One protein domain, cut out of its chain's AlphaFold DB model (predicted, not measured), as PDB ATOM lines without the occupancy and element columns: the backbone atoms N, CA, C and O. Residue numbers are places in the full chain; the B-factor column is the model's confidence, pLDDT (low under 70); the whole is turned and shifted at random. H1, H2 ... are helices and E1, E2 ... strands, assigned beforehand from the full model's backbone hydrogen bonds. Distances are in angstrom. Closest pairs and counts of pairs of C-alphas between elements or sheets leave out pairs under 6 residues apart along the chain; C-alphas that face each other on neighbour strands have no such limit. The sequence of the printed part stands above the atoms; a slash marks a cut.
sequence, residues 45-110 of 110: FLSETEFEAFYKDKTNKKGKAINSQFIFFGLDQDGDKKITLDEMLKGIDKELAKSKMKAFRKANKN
ATOM      1  N   PHE A  45     147.253 180.513 155.142       92.31
ATOM      2  CA  PHE A  45     148.320 180.378 156.141       92.31
ATOM      3  C   PHE A  45     149.744 180.643 155.615       92.31
ATOM      4  O   PHE A  45     150.157 180.148 154.581       92.31
ATOM      5  N   LEU A  46     150.596 181.318 156.382       91.56
ATOM      6  CA  LEU A  46     152.002 181.466 155.990       91.56
ATOM      7  C   LEU A  46     152.769 180.180 156.276       91.56
ATOM      8  O   LEU A  46     152.848 179.739 157.427       91.56
ATOM      9  N   SER A  47     153.372 179.609 155.239       91.56
ATOM     10  CA  SER A  47     154.307 178.496 155.391       91.56
ATOM     11  C   SER A  47     155.669 178.969 155.919       91.56
ATOM     12  O   SER A  47     156.054 180.132 155.764       91.56
ATOM     13  N   GLU A  48     156.439 178.057 156.525       89.56
ATOM     14  CA  GLU A  48     157.803 178.352 156.997       89.56
ATOM     15  C   GLU A  48     158.689 178.895 155.863       89.56
ATOM     16  O   GLU A  48     159.428 179.857 156.063       89.56
ATOM     17  N   THR A  49     158.563 178.341 154.654       90.31
ATOM     18  CA  THR A  49     159.354 178.744 153.483       90.31
ATOM     19  C   THR A  49     159.038 180.166 153.026       90.31
ATOM     20  O   THR A  49     159.959 180.941 152.769       90.31
ATOM     21  N   GLU A  50     157.761 180.542 152.948       91.06
ATOM     22  CA  GLU A  50     157.363 181.909 152.585       91.06
ATOM     23  C   GLU A  50     157.806 182.918 153.640       91.06
ATOM     24  O   GLU A  50     158.310 184.003 153.327       91.06
ATOM     25  N   PHE A  51     157.671 182.537 154.909       90.50
ATOM     26  CA  PHE A  51     158.097 183.365 156.021       90.50
ATOM     27  C   PHE A  51     159.616 183.564 156.012       90.50
ATOM     28  O   PHE A  51     160.103 184.691 156.122       90.50
ATOM     29  N   GLU A  52     160.388 182.494 155.832       90.06
ATOM     30  CA  GLU A  52     161.841 182.566 155.725       90.06
ATOM     31  C   GLU A  52     162.271 183.405 154.521       90.06
ATOM     32  O   GLU A  52     163.079 184.321 154.688       90.06
ATOM     33  N   ALA A  53     161.685 183.175 153.344       90.56
ATOM     34  CA  ALA A  53     161.979 183.935 152.133       90.56
ATOM     35  C   ALA A  53     161.741 185.439 152.327       90.56
ATOM     36  O   ALA A  53     162.576 186.257 151.942       90.56
ATOM     37  N   PHE A  54     160.650 185.820 152.997       89.81
ATOM     38  CA  PHE A  54     160.360 187.224 153.268       89.81
ATOM     39  C   PHE A  54     161.387 187.881 154.196       89.81
ATOM     40  O   PHE A  54     161.702 189.062 154.031       89.81
ATOM     41  N   TYR A  55     161.896 187.156 155.192       88.56
ATOM     42  CA  TYR A  55     162.819 187.697 156.193       88.56
ATOM     43  C   TYR A  55     164.301 187.504 155.856       88.56
ATOM     44  O   TYR A  55     165.128 188.174 156.476       88.56
ATOM     45  N   LYS A  56     164.637 186.665 154.870       85.94
ATOM     46  CA  LYS A  56     166.009 186.335 154.457       85.94
ATOM     47  C   LYS A  56     166.870 187.569 154.188       85.94
ATOM     48  O   LYS A  56     167.969 187.679 154.722       85.94
ATOM     49  N   ASP A  57     166.331 188.534 153.448       85.44
ATOM     50  CA  ASP A  57     167.041 189.768 153.084       85.44
ATOM     51  C   ASP A  57     166.708 190.944 154.015       85.44
ATOM     52  O   ASP A  57     167.048 192.100 153.748       85.44
ATOM     53  N   LYS A  58     166.002 190.684 155.123       87.12
ATOM     54  CA  LYS A  58     165.579 191.723 156.063       87.12
ATOM     55  C   LYS A  58     166.499 191.783 157.266       87.12
ATOM     56  O   LYS A  58     166.713 190.816 157.997       87.12
ATOM     57  N   THR A  59     166.960 192.994 157.537       89.88
ATOM     58  CA  THR A  59     167.730 193.315 158.730       89.88
ATOM     59  C   THR A  59     166.896 194.144 159.698       89.88
ATOM     60  O   THR A  59     165.942 194.839 159.338       89.88
ATOM     61  N   ASN A  60     167.221 194.031 160.981       85.50
ATOM     62  CA  ASN A  60     166.636 194.884 162.001       85.50
ATOM     63  C   ASN A  60     167.252 196.294 161.955       85.50
ATOM     64  O   ASN A  60     168.222 196.553 161.247       85.50
ATOM     65  N   LYS A  61     166.747 197.209 162.793       83.31
ATOM     66  CA  LYS A  61     167.266 198.588 162.913       83.31
ATOM     67  C   LYS A  61     168.762 198.682 163.269       83.31
ATOM     68  O   LYS A  61     169.335 199.755 163.177       83.31
ATOM     69  N   LYS A  62     169.377 197.582 163.718       86.00
ATOM     70  CA  LYS A  62     170.802 197.474 164.060       86.00
ATOM     71  C   LYS A  62     171.622 196.805 162.944       86.00
ATOM     72  O   LYS A  62     172.750 196.399 163.202       86.00
ATOM     73  N   GLY A  63     171.042 196.600 161.757       87.00
ATOM     74  CA  GLY A  63     171.692 195.942 160.621       87.00
ATOM     75  C   GLY A  63     171.908 194.435 160.789       87.00
ATOM     76  O   GLY A  63     172.572 193.824 159.962       87.00
ATOM     77  N   LYS A  64     171.364 193.806 161.840       87.12
ATOM     78  CA  LYS A  64     171.499 192.355 162.048       87.12
ATOM     79  C   LYS A  64     170.375 191.612 161.339       87.12
ATOM     80  O   LYS A  64     169.232 192.075 161.381       87.12
ATOM     81  N   ALA A  65     170.690 190.452 160.767       86.88
ATOM     82  CA  ALA A  65     169.701 189.553 160.178       86.88
ATOM     83  C   ALA A  65     168.573 189.255 161.178       86.88
ATOM     84  O   ALA A  65     168.816 189.026 162.370       86.88
ATOM     85  N   ILE A  66     167.332 189.312 160.701       87.56
ATOM     86  CA  ILE A  66     166.174 188.951 161.513       87.56
ATOM     87  C   ILE A  66     166.141 187.429 161.635       87.56
ATOM     88  O   ILE A  66     166.199 186.718 160.640       87.56
ATOM     89  N   ASN A  67     166.031 186.923 162.864       87.75
ATOM     90  CA  ASN A  67     165.843 185.497 163.090       87.75
ATOM     91  C   ASN A  67     164.381 185.132 162.781       87.75
ATOM     92  O   ASN A  67     163.519 185.214 163.657       87.75
ATOM     93  N   SER A  68     164.120 184.806 161.513       89.06
ATOM     94  CA  SER A  68     162.808 184.417 160.990       89.06
ATOM     95  C   SER A  68     162.230 183.230 161.754       89.06
ATOM     96  O   SER A  68     161.098 183.317 162.207       89.06
ATOM     97  N   GLN A  69     163.035 182.195 162.003       89.44
ATOM     98  CA  GLN A  69     162.650 180.994 162.757       89.44
ATOM     99  C   GLN A  69     162.162 181.318 164.172       89.44
ATOM    100  O   GLN A  69     161.146 180.800 164.621       89.44
ATOM    101  N   PHE A  70     162.847 182.219 164.880       89.50
ATOM    102  CA  PHE A  70     162.423 182.637 166.217       89.50
ATOM    103  C   PHE A  70     161.065 183.343 166.188       89.50
ATOM    104  O   PHE A  70     160.235 183.119 167.063       89.50
ATOM    105  N   ILE A  71     160.844 184.213 165.201       89.56
ATOM    106  CA  ILE A  71     159.555 184.892 165.039       89.56
ATOM    107  C   ILE A  71     158.480 183.877 164.663       89.56
ATOM    108  O   ILE A  71     157.395 183.925 165.231       89.56
ATOM    109  N   PHE A  72     158.803 182.958 163.755       91.62
ATOM    110  CA  PHE A  72     157.896 181.931 163.275       91.62
ATOM    111  C   PHE A  72     157.380 181.075 164.431       91.62
ATOM    112  O   PHE A  72     156.185 181.044 164.686       91.62
ATOM    113  N   PHE A  73     158.285 180.508 165.231       91.44
ATOM    114  CA  PHE A  73     157.931 179.701 166.401       91.44
ATOM    115  C   PHE A  73     157.181 180.454 167.502       91.44
ATOM    116  O   PHE A  73     156.572 179.820 168.357       91.44
ATOM    117  N   GLY A  74     157.285 181.781 167.547       91.69
ATOM    118  CA  GLY A  74     156.505 182.576 168.490       91.69
ATOM    119  C   GLY A  74     155.115 182.936 167.982       91.69
ATOM    120  O   GLY A  74     154.267 183.290 168.793       91.69
ATOM    121  N   LEU A  75     154.896 182.897 166.668       91.62
ATOM    122  CA  LEU A  75     153.595 183.144 166.053       91.62
ATOM    123  C   LEU A  75     152.789 181.856 165.919       91.62
ATOM    124  O   LEU A  75     151.614 181.881 166.240       91.62
ATOM    125  N   ASP A  76     153.430 180.766 165.498       92.62
ATOM    126  CA  ASP A  76     152.867 179.414 165.467       92.62
ATOM    127  C   ASP A  76     152.565 178.980 166.909       92.62
ATOM    128  O   ASP A  76     153.456 178.532 167.642       92.62
ATOM    129  N   GLN A  77     151.335 179.197 167.360       89.94
ATOM    130  CA  GLN A  77     150.914 178.928 168.732       89.94
ATOM    131  C   GLN A  77     150.402 177.502 168.890       89.94
ATOM    132  O   GLN A  77     150.616 176.895 169.942       89.94
ATOM    133  N   ASP A  78     149.776 176.959 167.852       89.25
ATOM    134  CA  ASP A  78     149.195 175.618 167.866       89.25
ATOM    135  C   ASP A  78     150.197 174.506 167.496       89.25
ATOM    136  O   ASP A  78     149.979 173.342 167.835       89.25
ATOM    137  N   GLY A  79     151.357 174.851 166.928       86.88
ATOM    138  CA  GLY A  79     152.403 173.892 166.579       86.88
ATOM    139  C   GLY A  79     152.195 173.190 165.247       86.88
ATOM    140  O   GLY A  79     152.874 172.187 165.003       86.88
ATOM    141  N   ASP A  80     151.306 173.686 164.392       90.44
ATOM    142  CA  ASP A  80     151.013 173.083 163.093       90.44
ATOM    143  C   ASP A  80     152.033 173.458 161.997       90.44
ATOM    144  O   ASP A  80     151.974 172.937 160.876       90.44
ATOM    145  N   LYS A  81     153.025 174.294 162.346       89.25
ATOM    146  CA  LYS A  81     154.045 174.861 161.444       89.25
ATOM    147  C   LYS A  81     153.445 175.712 160.332       89.25
ATOM    148  O   LYS A  81     153.980 175.768 159.217       89.25
ATOM    149  N   LYS A  82     152.358 176.394 160.632       92.94
ATOM    150  CA  LYS A  82     151.743 177.400 159.792       92.94
ATOM    151  C   LYS A  82     151.489 178.623 160.661       92.94
ATOM    152  O   LYS A  82     151.522 178.564 161.882       92.94
ATOM    153  N   ILE A  83     151.344 179.775 160.021       92.19
ATOM    154  CA  ILE A  83     150.933 180.986 160.728       92.19
ATOM    155  C   ILE A  83     149.662 181.477 160.088       92.19
ATOM    156  O   ILE A  83     149.661 181.918 158.940       92.19
ATOM    157  N   THR A  84     148.588 181.436 160.851       92.44
ATOM    158  CA  THR A  84     147.291 181.972 160.461       92.44
ATOM    159  C   THR A  84     147.207 183.472 160.741       92.44
ATOM    160  O   THR A  84     148.013 184.069 161.467       92.44
ATOM    161  N   LEU A  85     146.206 184.130 160.154       89.31
ATOM    162  CA  LEU A  85     145.959 185.544 160.432       89.31
ATOM    163  C   LEU A  85     145.636 185.776 161.917       89.31
ATOM    164  O   LEU A  85     146.102 186.760 162.484       89.31
ATOM    165  N   ASP A  86     144.884 184.870 162.542       89.88
ATOM    166  CA  ASP A  86     144.507 184.957 163.957       89.88
ATOM    167  C   ASP A  86     145.738 184.930 164.876       89.88
ATOM    168  O   ASP A  86     145.903 185.778 165.754       89.88
ATOM    169  N   GLU A  87     146.684 184.039 164.593       90.44
ATOM    170  CA  GLU A  87     147.965 183.975 165.297       90.44
ATOM    171  C   GLU A  87     148.804 185.246 165.115       90.44
ATOM    172  O   GLU A  87     149.378 185.773 166.074       90.44
ATOM    173  N   MET A  88     148.806 185.836 163.913       88.06
ATOM    174  CA  MET A  88     149.427 187.149 163.700       88.06
ATOM    175  C   MET A  88     148.779 188.265 164.530       88.06
ATOM    176  O   MET A  88     149.477 189.209 164.922       88.06
ATOM    177  N   LEU A  89     147.469 188.194 164.791       88.25
ATOM    178  CA  LEU A  89     146.754 189.167 165.623       88.25
ATOM    179  C   LEU A  89     147.069 188.990 167.105       88.25
ATOM    180  O   LEU A  89     147.254 189.991 167.812       88.25
ATOM    181  N   LYS A  90     147.167 187.742 167.570       87.81
ATOM    182  CA  LYS A  90     147.589 187.411 168.939       87.81
ATOM    183  C   LYS A  90     149.013 187.895 169.207       87.81
ATOM    184  O   LYS A  90     149.278 188.482 170.256       87.81
ATOM    185  N   GLY A  91     149.878 187.802 168.200       86.06
ATOM    186  CA  GLY A  91     151.240 188.316 168.240       86.06
ATOM    187  C   GLY A  91     152.243 187.290 168.761       86.06
ATOM    188  O   GLY A  91     151.911 186.154 169.065       86.06
ATOM    189  N   ILE A  92     153.511 187.700 168.818       88.56
ATOM    190  CA  ILE A  92     154.630 186.785 169.068       88.56
ATOM    191  C   ILE A  92     154.709 186.433 170.556       88.56
ATOM    192  O   ILE A  92     155.065 187.288 171.378       88.56
ATOM    193  N   ASP A  93     154.511 185.160 170.879       91.56
ATOM    194  CA  ASP A  93     154.847 184.593 172.177       91.56
ATOM    195  C   ASP A  93     156.353 184.287 172.246       91.56
ATOM    196  O   ASP A  93     156.891 183.370 171.618       91.56
ATOM    197  N   LYS A  94     157.074 185.099 173.024       89.25
ATOM    198  CA  LYS A  94     158.529 184.969 173.178       89.25
ATOM    199  C   LYS A  94     158.929 183.731 173.977       89.25
ATOM    200  O   LYS A  94     160.063 183.276 173.814       89.25
ATOM    201  N   GLU A  95     158.089 183.249 174.885       90.31
ATOM    202  CA  GLU A  95     158.394 182.067 175.692       90.31
ATOM    203  C   GLU A  95     158.227 180.808 174.853       90.31
ATOM    204  O   GLU A  95     159.146 179.982 174.803       90.31
ATOM    205  N   LEU A  96     157.131 180.736 174.096       90.19
ATOM    206  CA  LEU A  96     156.894 179.670 173.132       90.19
ATOM    207  C   LEU A  96     158.010 179.612 172.087       90.19
ATOM    208  O   LEU A  96     158.619 178.557 171.899       90.19
ATOM    209  N   ALA A  97     158.373 180.763 171.509       91.38
ATOM    210  CA  ALA A  97     159.478 180.874 170.560       91.38
ATOM    211  C   ALA A  97     160.787 180.304 171.121       91.38
ATOM    212  O   ALA A  97     161.476 179.525 170.461       91.38
ATOM    213  N   LYS A  98     161.153 180.672 172.357       90.69
ATOM    214  CA  LYS A  98     162.374 180.172 173.010       90.69
ATOM    215  C   LYS A  98     162.309 178.667 173.246       90.69
ATOM    216  O   LYS A  98     163.311 177.987 173.010       90.69
ATOM    217  N   SER A  99     161.170 178.165 173.722       91.81
ATOM    218  CA  SER A  99     160.965 176.747 174.020       91.81
ATOM    219  C   SER A  99     161.084 175.895 172.755       91.81
ATOM    220  O   SER A  99     161.955 175.023 172.679       91.81
ATOM    221  N   LYS A 100     160.312 176.234 171.714       90.06
ATOM    222  CA  LYS A 100     160.359 175.577 170.399       90.06
ATOM    223  C   LYS A 100     161.750 175.673 169.770       90.06
ATOM    224  O   LYS A 100     162.296 174.658 169.349       90.06
ATOM    225  N   MET A 101     162.403 176.839 169.816       89.81
ATOM    226  CA  MET A 101     163.767 177.000 169.291       89.81
ATOM    227  C   MET A 101     164.794 176.137 170.038       89.81
ATOM    228  O   MET A 101     165.738 175.624 169.434       89.81
ATOM    229  N   LYS A 102     164.652 175.971 171.359       90.00
ATOM    230  CA  LYS A 102     165.528 175.097 172.153       90.00
ATOM    231  C   LYS A 102     165.304 173.627 171.798       90.00
ATOM    232  O   LYS A 102     166.286 172.905 171.639       90.00
ATOM    233  N   ALA A 103     164.048 173.206 171.654       89.25
ATOM    234  CA  ALA A 103     163.696 171.855 171.226       89.25
ATOM    235  C   ALA A 103     164.237 171.558 169.818       89.25
ATOM    236  O   ALA A 103     164.931 170.561 169.634       89.25
ATOM    237  N   PHE A 104     164.035 172.476 168.871       86.75
ATOM    238  CA  PHE A 104     164.555 172.387 167.507       86.75
ATOM    239  C   PHE A 104     166.084 172.274 167.481       86.75
ATOM    240  O   PHE A 104     166.633 171.349 166.890       86.75
ATOM    241  N   ARG A 105     166.795 173.154 168.201       87.62
ATOM    242  CA  ARG A 105     168.265 173.089 168.311       87.62
ATOM    243  C   ARG A 105     168.762 171.798 168.949       87.62
ATOM    244  O   ARG A 105     169.842 171.349 168.593       87.62
ATOM    245  N   LYS A 106     168.026 171.237 169.913       88.50
ATOM    246  CA  LYS A 106     168.382 169.959 170.542       88.50
ATOM    247  C   LYS A 106     168.187 168.797 169.568       88.50
ATOM    248  O   LYS A 106     169.049 167.933 169.511       88.50
ATOM    249  N   ALA A 107     167.094 168.798 168.806       86.06
ATOM    250  CA  ALA A 107     166.809 167.772 167.807       86.06
ATOM    251  C   ALA A 107     167.846 167.758 166.672       86.06
ATOM    252  O   ALA A 107     168.249 166.691 166.238       86.06
ATOM    253  N   ASN A 108     168.321 168.933 166.249       79.25
ATOM    254  CA  ASN A 108     169.263 169.084 165.133       79.25
ATOM    255  C   ASN A 108     170.751 168.942 165.526       79.25
ATOM    256  O   ASN A 108     171.630 169.252 164.726       79.25
ATOM    257  N   LYS A 109     171.046 168.581 166.784       77.31
ATOM    258  CA  LYS A 109     172.417 168.402 167.305       77.31
ATOM    259  C   LYS A 109     172.811 166.924 167.459       77.31
ATOM    260  O   LYS A 109     173.925 166.658 167.905       77.31
ATOM    261  N   ASN A 110     171.896 166.009 167.135       50.22
ATOM    262  CA  ASN A 110     172.147 164.574 167.001       50.22
ATOM    263  C   ASN A 110     172.447 164.235 165.543       50.22
ATOM    264  O   ASN A 110     173.206 163.268 165.340       50.22
TER     265      ASN A 110
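AT A GLANCE: This is residues 45 to 110 of the 110 residues of the protein "EF-hand domain-containing protein" of Polaribacter sp. KT25b (UniProt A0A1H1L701). Short helix H2 sits in the middle, with H1 and the longest helix, H4, packed crosswise on it; a small two-stranded antiparallel sheet, E1 and E2, lies to one side, and residues 105 to 110 stick out. The printed part has 66 residues, with four named helices and two named strands in the order E1, H1, H2, E2, H3, H4. It is mostly helix and compact, with radius of gyration of the C-alphas 12.0 A and spans 32 by 29 by 21 A.

IN THESE COORDINATES: E1, residues 45 to 47, begins at C-alpha 45 (148.320, 180.378, 156.141); E2 is residues 82 to 84. H1 is residues 48 to 56, 11.7 A; H2, 68 to 75, 10.6 A; H3, 85 to 90. H4, 94 to 107, 19.8 A, ends at C-alpha 107 (166.809, 167.772, 167.807).

HOW THE PARTS SIT: E1 and E2 pair through N 46 and O 83, 2.8 A, within hydrogen-bond range. H2, the hub, touches H4 at a steep tilt of 55 degrees; closest C-alphas are Gly 74 and Ala 97, 4.0 A. H2 touches H1 at a steep tilt of 53 degrees; closest C-alphas are Glu 52 and Ser 68, 5.7 A. H2 and H3 only just touch, with 3 pairs of C-alphas within 8 A, closest Leu 75 and Glu 87. In H1, H2, H3 and H4 every O i to N i+4 pair is within range.

THE WHOLE: The printed part has no cut. The link H1 to H2 is long, 11 residues. Residue 110 has pLDDT under 70.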